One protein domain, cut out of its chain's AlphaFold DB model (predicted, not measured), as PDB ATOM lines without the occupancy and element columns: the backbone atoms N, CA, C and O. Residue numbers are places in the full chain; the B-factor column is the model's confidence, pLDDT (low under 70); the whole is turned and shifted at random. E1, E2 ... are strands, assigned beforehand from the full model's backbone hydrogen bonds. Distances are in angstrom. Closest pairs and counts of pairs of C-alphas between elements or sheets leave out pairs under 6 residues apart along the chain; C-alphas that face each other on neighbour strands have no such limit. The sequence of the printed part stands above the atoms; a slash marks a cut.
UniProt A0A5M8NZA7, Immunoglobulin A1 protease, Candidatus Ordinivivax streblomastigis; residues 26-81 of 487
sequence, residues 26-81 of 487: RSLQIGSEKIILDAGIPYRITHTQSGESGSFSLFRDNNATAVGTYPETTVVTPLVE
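AT A GLANCE: This is residues 26 to 81 of the 487 residues of the protein "Immunoglobulin A1 protease" of Candidatus Ordinivivax streblomastigis (UniProt A0A5M8NZA7). Two small antiparallel sheets, E3 E4 E5 with its long hairpin of E3 and E4, and E2 E1 E6, make a flat, open shape. The 56 printed residues hold strands E1 to E6 and no named helix: all strand. It is only just compact, close to loose, radius of gyration of the C-alphas 11.7 A, spanning 37 by 24 by 11 A.

HOW THE PARTS SIT: E3, residues 43 to 50, E4, 53 to 60, and E5, 68 to 71, form a meander, each strand the antiparallel neighbour of the one before; within hydrogen-bond range are N 48 and O 55, 2.8 A, and N 56 and O 70, 2.9 A. E1, residues 26 to 30, is the inner strand between E2, 33 to 36, and E6, 76 to 80; N 28 and O 35, 2.8 A, and N 77 and O 29, 2.8 A, are within range. E1 and E5 are only just apart, closest C-alphas 8.1 A.

IN THESE COORDINATES: From first to last C-alpha, E3 measures 23.5 A and E4 24.1 A. C-alpha 26 is at (13.962, 9.299, -13.687), C-alpha 80 at (18.427, 6.094, -16.986).

THE WHOLE: The printed part has no cut and no long link. Twenty residues are under pLDDT 70, among them 37 to 42.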
ATOM      1  N   ARG A  26      15.344   9.343 -14.214       63.81
ATOM      2  CA  ARG A  26      13.962   9.299 -13.687       63.81
ATOM      3  C   ARG A  26      13.800   8.423 -12.446       63.81
ATOM      4  O   ARG A  26      12.743   8.451 -11.827       63.81
ATOM      5  N   SER A  27      14.834   7.697 -12.027       71.00
ATOM      6  CA  SER A  27      14.852   7.028 -10.727       71.00
ATOM      7  C   SER A  27      16.253   7.004 -10.108       71.00
ATOM      8  O   SER A  27      17.269   7.138 -10.793       71.00
ATOM      9  N   LEU A  28      16.307   6.886  -8.783       74.31
ATOM     10  CA  LEU A  28      17.525   6.704  -8.002       74.31
ATOM     11  C   LEU A  28      17.482   5.329  -7.345       74.31
ATOM     12  O   LEU A  28      16.541   5.021  -6.616       74.31
ATOM     13  N   GLN A  29      18.519   4.526  -7.544       79.81
ATOM     14  CA  GLN A  29      18.763   3.355  -6.709       79.81
ATOM     15  C   GLN A  29      19.533   3.805  -5.463       79.81
ATOM     16  O   GLN A  29      20.688   4.214  -5.578       79.81
ATOM     17  N   ILE A  30      18.904   3.750  -4.288       81.25
ATOM     18  CA  ILE A  30      19.498   4.091  -2.990       81.25
ATOM     19  C   ILE A  30      19.598   2.821  -2.144       81.25
ATOM     20  O   ILE A  30      18.623   2.352  -1.560       81.25
ATOM     21  N   GLY A  31      20.789   2.220  -2.099       82.81
ATOM     22  CA  GLY A  31      20.959   0.887  -1.514       82.81
ATOM     23  C   GLY A  31      20.086  -0.146  -2.236       82.81
ATOM     24  O   GLY A  31      20.191  -0.302  -3.452       82.81
ATOM     25  N   SER A  32      19.211  -0.842  -1.508       80.12
ATOM     26  CA  SER A  32      18.237  -1.789  -2.074       80.12
ATOM     27  C   SER A  32      16.919  -1.146  -2.521       80.12
ATOM     28  O   SER A  32      16.086  -1.829  -3.110       80.12
ATOM     29  N   GLU A  33      16.706   0.142  -2.254       79.81
ATOM     30  CA  GLU A  33      15.466   0.843  -2.590       79.81
ATOM     31  C   GLU A  33      15.582   1.575  -3.931       79.81
ATOM     32  O   GLU A  33      16.580   2.241  -4.204       79.81
ATOM     33  N   LYS A  34      14.541   1.482  -4.762       80.69
ATOM     34  CA  LYS A  34      14.408   2.260  -5.997       80.69
ATOM     35  C   LYS A  34      13.408   3.391  -5.768       80.69
ATOM     36  O   LYS A  34      12.252   3.134  -5.445       80.69
ATOM     37  N   ILE A  35      13.844   4.632  -5.958       74.44
ATOM     38  CA  ILE A  35      13.020   5.835  -5.803       74.44
ATOM     39  C   ILE A  35      12.746   6.429  -7.178       74.44
ATOM     40  O   ILE A  35      13.675   6.853  -7.858       74.44
ATOM     41  N   ILE A  36      11.477   6.493  -7.579       71.31
ATOM     42  CA  ILE A  36      11.053   7.160  -8.816       71.31
ATOM     43  C   ILE A  36      10.999   8.675  -8.569       71.31
ATOM     44  O   ILE A  36      10.459   9.128  -7.557       71.31
ATOM     45  N   LEU A  37      11.597   9.449  -9.473       69.56
ATOM     46  CA  LEU A  37      11.629  10.908  -9.436       69.56
ATOM     47  C   LEU A  37      10.485  11.473 -10.279       69.56
ATOM     48  O   LEU A  37      10.370  11.158 -11.465       69.56
ATOM     49  N   ASP A  38       9.670  12.351  -9.700       61.38
ATOM     50  CA  ASP A  38       8.605  13.011 -10.453       61.38
ATOM     51  C   ASP A  38       9.163  14.033 -11.447       61.38
ATOM     52  O   ASP A  38      10.017  14.864 -11.119       61.38
ATOM     53  N   ALA A  39       8.640  14.010 -12.672       57.00
ATOM     54  CA  ALA A  39       9.024  14.960 -13.704       57.00
ATOM     55  C   ALA A  39       8.713  16.409 -13.286       57.00
ATOM     56  O   ALA A  39       7.608  16.719 -12.849       57.00
ATOM     57  N   GLY A  40       9.692  17.305 -13.441       54.03
ATOM     58  CA  GLY A  40       9.532  18.735 -13.152       54.03
ATOM     59  C   GLY A  40       9.540  19.111 -11.665       54.03
ATOM     60  O   GLY A  40       9.465  20.299 -11.356       54.03
ATOM     61  N   ILE A  41       9.670  18.145 -10.746       61.47
ATOM     62  CA  ILE A  41       9.741  18.392  -9.300       61.47
ATOM     63  C   ILE A  41      11.200  18.306  -8.828       61.47
ATOM     64  O   ILE A  41      11.875  17.311  -9.100       61.47
ATOM     65  N   PRO A  42      11.723  19.314  -8.107       64.88
ATOM     66  CA  PRO A  42      13.085  19.262  -7.601       64.88
ATOM     67  C   PRO A  42      13.208  18.316  -6.401       64.88
ATOM     68  O   PRO A  42      12.344  18.281  -5.526       64.88
ATOM     69  N   TYR A  43      14.331  17.605  -6.313       72.06
ATOM     70  CA  TYR A  43      14.695  16.810  -5.139       72.06
ATOM     71  C   TYR A  43      15.973  17.359  -4.503       72.06
ATOM     72  O   TYR A  43      16.890  17.819  -5.193       72.06
ATOM     73  N   ARG A  44      16.046  17.300  -3.169       72.94
ATOM     74  CA  ARG A  44      17.229  17.718  -2.399       72.94
ATOM     75  C   ARG A  44      17.679  16.627  -1.439       72.94
ATOM     76  O   ARG A  44      16.851  15.918  -0.873       72.94
ATOM     77  N   ILE A  45      18.984  16.540  -1.207       75.44
ATOM     78  CA  ILE A  45      19.582  15.644  -0.212       75.44
ATOM     79  C   ILE A  45      20.175  16.496   0.910       75.44
ATOM     80  O   ILE A  45      20.876  17.472   0.647       75.44
ATOM     81  N   THR A  46      19.906  16.140   2.166       73.75
ATOM     82  CA  THR A  46      20.533  16.787   3.328       73.75
ATOM     83  C   THR A  46      21.274  15.774   4.180       73.75
ATOM     84  O   THR A  46      20.720  14.723   4.486       73.75
ATOM     85  N   HIS A  47      22.479  16.114   4.630       74.00
ATOM     86  CA  HIS A  47      23.274  15.276   5.527       74.00
ATOM     87  C   HIS A  47      23.081  15.690   6.990       74.00
ATOM     88  O   HIS A  47      23.067  16.882   7.305       74.00
ATOM     89  N   THR A  48      23.004  14.702   7.881       71.69
ATOM     90  CA  THR A  48      22.985  14.888   9.336       71.69
ATOM     91  C   THR A  48      24.080  14.028   9.967       71.69
ATOM     92  O   THR A  48      24.146  12.828   9.722       71.69
ATOM     93  N   GLN A  49      24.941  14.630  10.794       67.31
ATOM     94  CA  GLN A  49      26.032  13.931  11.484       67.31
ATOM     95  C   GLN A  49      25.831  14.005  13.002       67.31
ATOM     96  O   GLN A  49      25.659  15.099  13.546       67.31
ATOM     97  N   SER A  50      25.874  12.855  13.684       57.19
ATOM     98  CA  SER A  50      25.788  12.751  15.145       57.19
ATOM     99  C   SER A  50      26.843  11.764  15.658       57.19
ATOM    100  O   SER A  50      26.677  10.551  15.563       57.19
ATOM    101  N   GLY A  51      27.954  12.282  16.192       66.19
ATOM    102  CA  GLY A  51      29.091  11.455  16.615       66.19
ATOM    103  C   GLY A  51      29.883  10.884  15.430       66.19
ATOM    104  O   GLY A  51      30.149  11.606  14.472       66.19
ATOM    105  N   GLU A  52      30.273   9.607  15.508       61.72
ATOM    106  CA  GLU A  52      31.013   8.888  14.448       61.72
ATOM    107  C   GLU A  52      30.107   8.325  13.334       61.72
ATOM    108  O   GLU A  52      30.609   7.813  12.338       61.72
ATOM    109  N   SER A  53      28.783   8.462  13.470       59.75
ATOM    110  CA  SER A  53      27.794   7.962  12.508       59.75
ATOM    111  C   SER A  53      27.061   9.115  11.811       59.75
ATOM    112  O   SER A  53      26.603  10.065  12.457       59.75
ATOM    113  N   GLY A  54      26.927   9.024  10.487       76.81
ATOM    114  CA  GLY A  54      26.201   9.984   9.653       76.81
ATOM    115  C   GLY A  54      25.048   9.344   8.881       76.81
ATOM    116  O   GLY A  54      25.031   8.136   8.625       76.81
ATOM    117  N   SER A  55      24.076  10.166   8.494       80.25
ATOM    118  CA  SER A  55      22.986   9.800   7.590       80.25
ATOM    119  C   SER A  55      22.714  10.912   6.581       80.25
ATOM    120  O   SER A  55      23.047  12.079   6.806       80.25
ATOM    121  N   PHE A  56      22.076  10.563   5.469       82.31
ATOM    122  CA  PHE A  56      21.493  11.533   4.552       82.31
ATOM    123  C   PHE A  56      20.000  11.276   4.369       82.31
ATOM    124  O   PHE A  56      19.533  10.141   4.431       82.31
ATOM    125  N   SER A  57      19.250  12.342   4.127       81.56
ATOM    126  CA  SER A  57      17.810  12.304   3.899       81.56
ATOM    127  C   SER A  57      17.492  12.915   2.540       81.56
ATOM    128  O   SER A  57      17.994  13.993   2.217       81.56
ATOM    129  N   LEU A  58      16.661  12.236   1.751       80.38
ATOM    130  CA  LEU A  58      16.145  12.734   0.474       80.38
ATOM    131  C   LEU A  58      14.802  13.433   0.705       80.38
ATOM    132  O   LEU A  58      13.950  12.891   1.400       80.38
ATOM    133  N   PHE A  59      14.577  14.596   0.103       75.94
ATOM    134  CA  PHE A  59      13.312  15.333   0.178       75.94
ATOM    135  C   PHE A  59      12.782  15.623  -1.223       75.94
ATOM    136  O   PHE A  59      13.545  15.988  -2.119       75.94
ATOM    137  N   ARG A  60      11.462  15.493  -1.368       72.88
ATOM    138  CA  ARG A  60      10.680  15.895  -2.540       72.88
ATOM    139  C   ARG A  60      10.269  17.360  -2.354       72.88
ATOM    140  O   ARG A  60       9.523  17.656  -1.418       72.88
ATOM    141  N   ASP A  61      10.764  18.249  -3.213       68.25
ATOM    142  CA  ASP A  61      10.603  19.713  -3.146       68.25
ATOM    143  C   ASP A  61      11.127  20.333  -1.824       68.25
ATOM    144  O   ASP A  61      11.949  19.724  -1.140       68.25
ATOM    145  N   ASN A  62      10.690  21.540  -1.441       62.62
ATOM    146  CA  ASN A  62      10.995  22.245  -0.186       62.62
ATOM    147  C   ASN A  62      10.299  21.661   1.065       62.62
ATOM    148  O   ASN A  62      10.339  22.263   2.137       62.62
ATOM    149  N   ASN A  63       9.706  20.465   0.978       62.41
ATOM    150  CA  ASN A  63       9.003  19.840   2.103       62.41
ATOM    151  C   ASN A  63       9.914  19.563   3.307       62.41
ATOM    152  O   ASN A  63      11.096  19.247   3.151       62.41
ATOM    153  N   ALA A  64       9.352  19.641   4.516       66.38
ATOM    154  CA  ALA A  64      10.059  19.364   5.770       66.38
ATOM    155  C   ALA A  64      10.225  17.860   6.067       66.38
ATOM    156  O   ALA A  64      11.066  17.492   6.884       66.38
ATOM    157  N   THR A  65       9.456  16.995   5.399       77.75
ATOM    158  CA  THR A  65       9.465  15.540   5.614       77.75
ATOM    159  C   THR A  65      10.304  14.841   4.550       77.75
ATOM    160  O   THR A  65      10.119  15.076   3.356       77.75
ATOM    161  N   ALA A  66      11.228  13.981   4.983       78.62
ATOM    162  CA  ALA A  66      12.069  13.205   4.081       78.62
ATOM    163  C   ALA A  66      11.272  12.077   3.403       78.62
ATOM    164  O   ALA A  66      10.468  11.409   4.048       78.62
ATOM    165  N   VAL A  67      11.546  11.847   2.117       78.56
ATOM    166  CA  VAL A  67      11.124  10.668   1.339       78.56
ATOM    167  C   VAL A  67      11.778   9.402   1.899       78.56
ATOM    168  O   VAL A  67      11.151   8.352   1.939       78.56
ATOM    169  N   GLY A  68      13.018   9.521   2.377       82.06
ATOM    170  CA  GLY A  68      13.760   8.450   3.035       82.06
ATOM    171  C   GLY A  68      15.002   8.991   3.738       82.06
ATOM    172  O   GLY A  68      15.496  10.066   3.389       82.06
ATOM    173  N   THR A  69      15.487   8.272   4.754       84.88
ATOM    174  CA  THR A  69      16.736   8.579   5.471       84.88
ATOM    175  C   THR A  69      17.620   7.344   5.502       84.88
ATOM    176  O   THR A  69      17.184   6.281   5.932       84.88
ATOM    177  N   TYR A  70      18.865   7.504   5.071       84.12
ATOM    178  CA  TYR A  70      19.788   6.418   4.777       84.12
ATOM    179  C   TYR A  70      21.117   6.624   5.507       84.12
ATOM    180  O   TYR A  70      21.533   7.770   5.697       84.12
ATOM    181  N   PRO A  71      21.814   5.548   5.904       83.12
ATOM    182  CA  PRO A  71      23.197   5.641   6.364       83.12
ATOM    183  C   PRO A  71      24.083   6.358   5.337       83.12
ATOM    184  O   PRO A  71      23.912   6.184   4.133       83.12
ATOM    185  N   GLU A  72      25.066   7.130   5.801       80.44
ATOM    186  CA  GLU A  72      25.975   7.890   4.924       80.44
ATOM    187  C   GLU A  72      26.800   7.006   3.968       80.44
ATOM    188  O   GLU A  72      27.262   7.470   2.931       80.44
ATOM    189  N   THR A  73      26.936   5.712   4.269       77.50
ATOM    190  CA  THR A  73      27.615   4.724   3.419       77.50
ATOM    191  C   THR A  73      26.745   4.160   2.290       77.50
ATOM    192  O   THR A  73      27.233   3.358   1.494       77.50
ATOM    193  N   THR A  74      25.455   4.503   2.224       79.31
ATOM    194  CA  THR A  74      24.537   3.965   1.212       79.31
ATOM    195  C   THR A  74      24.806   4.586  -0.160       79.31
ATOM    196  O   THR A  74      24.791   5.803  -0.320       79.31
ATOM    197  N   VAL A  75      25.021   3.738  -1.171       76.50
ATOM    198  CA  VAL A  75      25.282   4.161  -2.556       76.50
ATOM    199  C   VAL A  75      24.003   4.684  -3.210       76.50
ATOM    200  O   VAL A  75      22.951   4.050  -3.102       76.50
ATOM    201  N   VAL A  76      24.117   5.806  -3.926       75.88
ATOM    202  CA  VAL A  76      23.056   6.396  -4.753       75.88
ATOM    203  C   VAL A  76      23.470   6.302  -6.218       75.88
ATOM    204  O   VAL A  76      24.480   6.882  -6.608       75.88
ATOM    205  N   THR A  77      22.694   5.586  -7.029       71.81
ATOM    206  CA  THR A  77      22.951   5.423  -8.467       71.81
ATOM    207  C   THR A  77      21.800   6.030  -9.271       71.81
ATOM    208  O   THR A  77      20.666   5.576  -9.107       71.81
ATOM    209  N   PRO A  78      22.042   7.037 -10.130       66.56
ATOM    210  CA  PRO A  78      21.031   7.502 -11.069       66.56
ATOM    211  C   PRO A  78      20.760   6.420 -12.115       66.56
ATOM    212  O   PRO A  78      21.690   5.898 -12.730       66.56
ATOM    213  N   LEU A  79      19.488   6.086 -12.313       60.75
ATOM    214  CA  LEU A  79      19.052   5.149 -13.339       60.75
ATOM    215  C   LEU A  79      18.464   5.931 -14.519       60.75
ATOM    216  O   LEU A  79      17.572   6.770 -14.352       60.75
ATOM    217  N   VAL A  80      18.991   5.645 -15.710       59.91
ATOM    218  CA  VAL A  80      18.427   6.094 -16.986       59.91
ATOM    219  C   VAL A  80      17.427   5.038 -17.437       59.91
ATOM    220  O   VAL A  80      17.812   3.896 -17.681       59.91
ATOM    221  N   GLU A  81      16.154   5.410 -17.522       62.03
ATOM    222  CA  GLU A  81      15.096   4.543 -18.048       62.03
ATOM    223  C   GLU A  81      14.737   5.005 -19.457       62.03
ATOM    224  O   GLU A  81      14.441   6.182 -19.679       62.03
TER     225      GLU A  81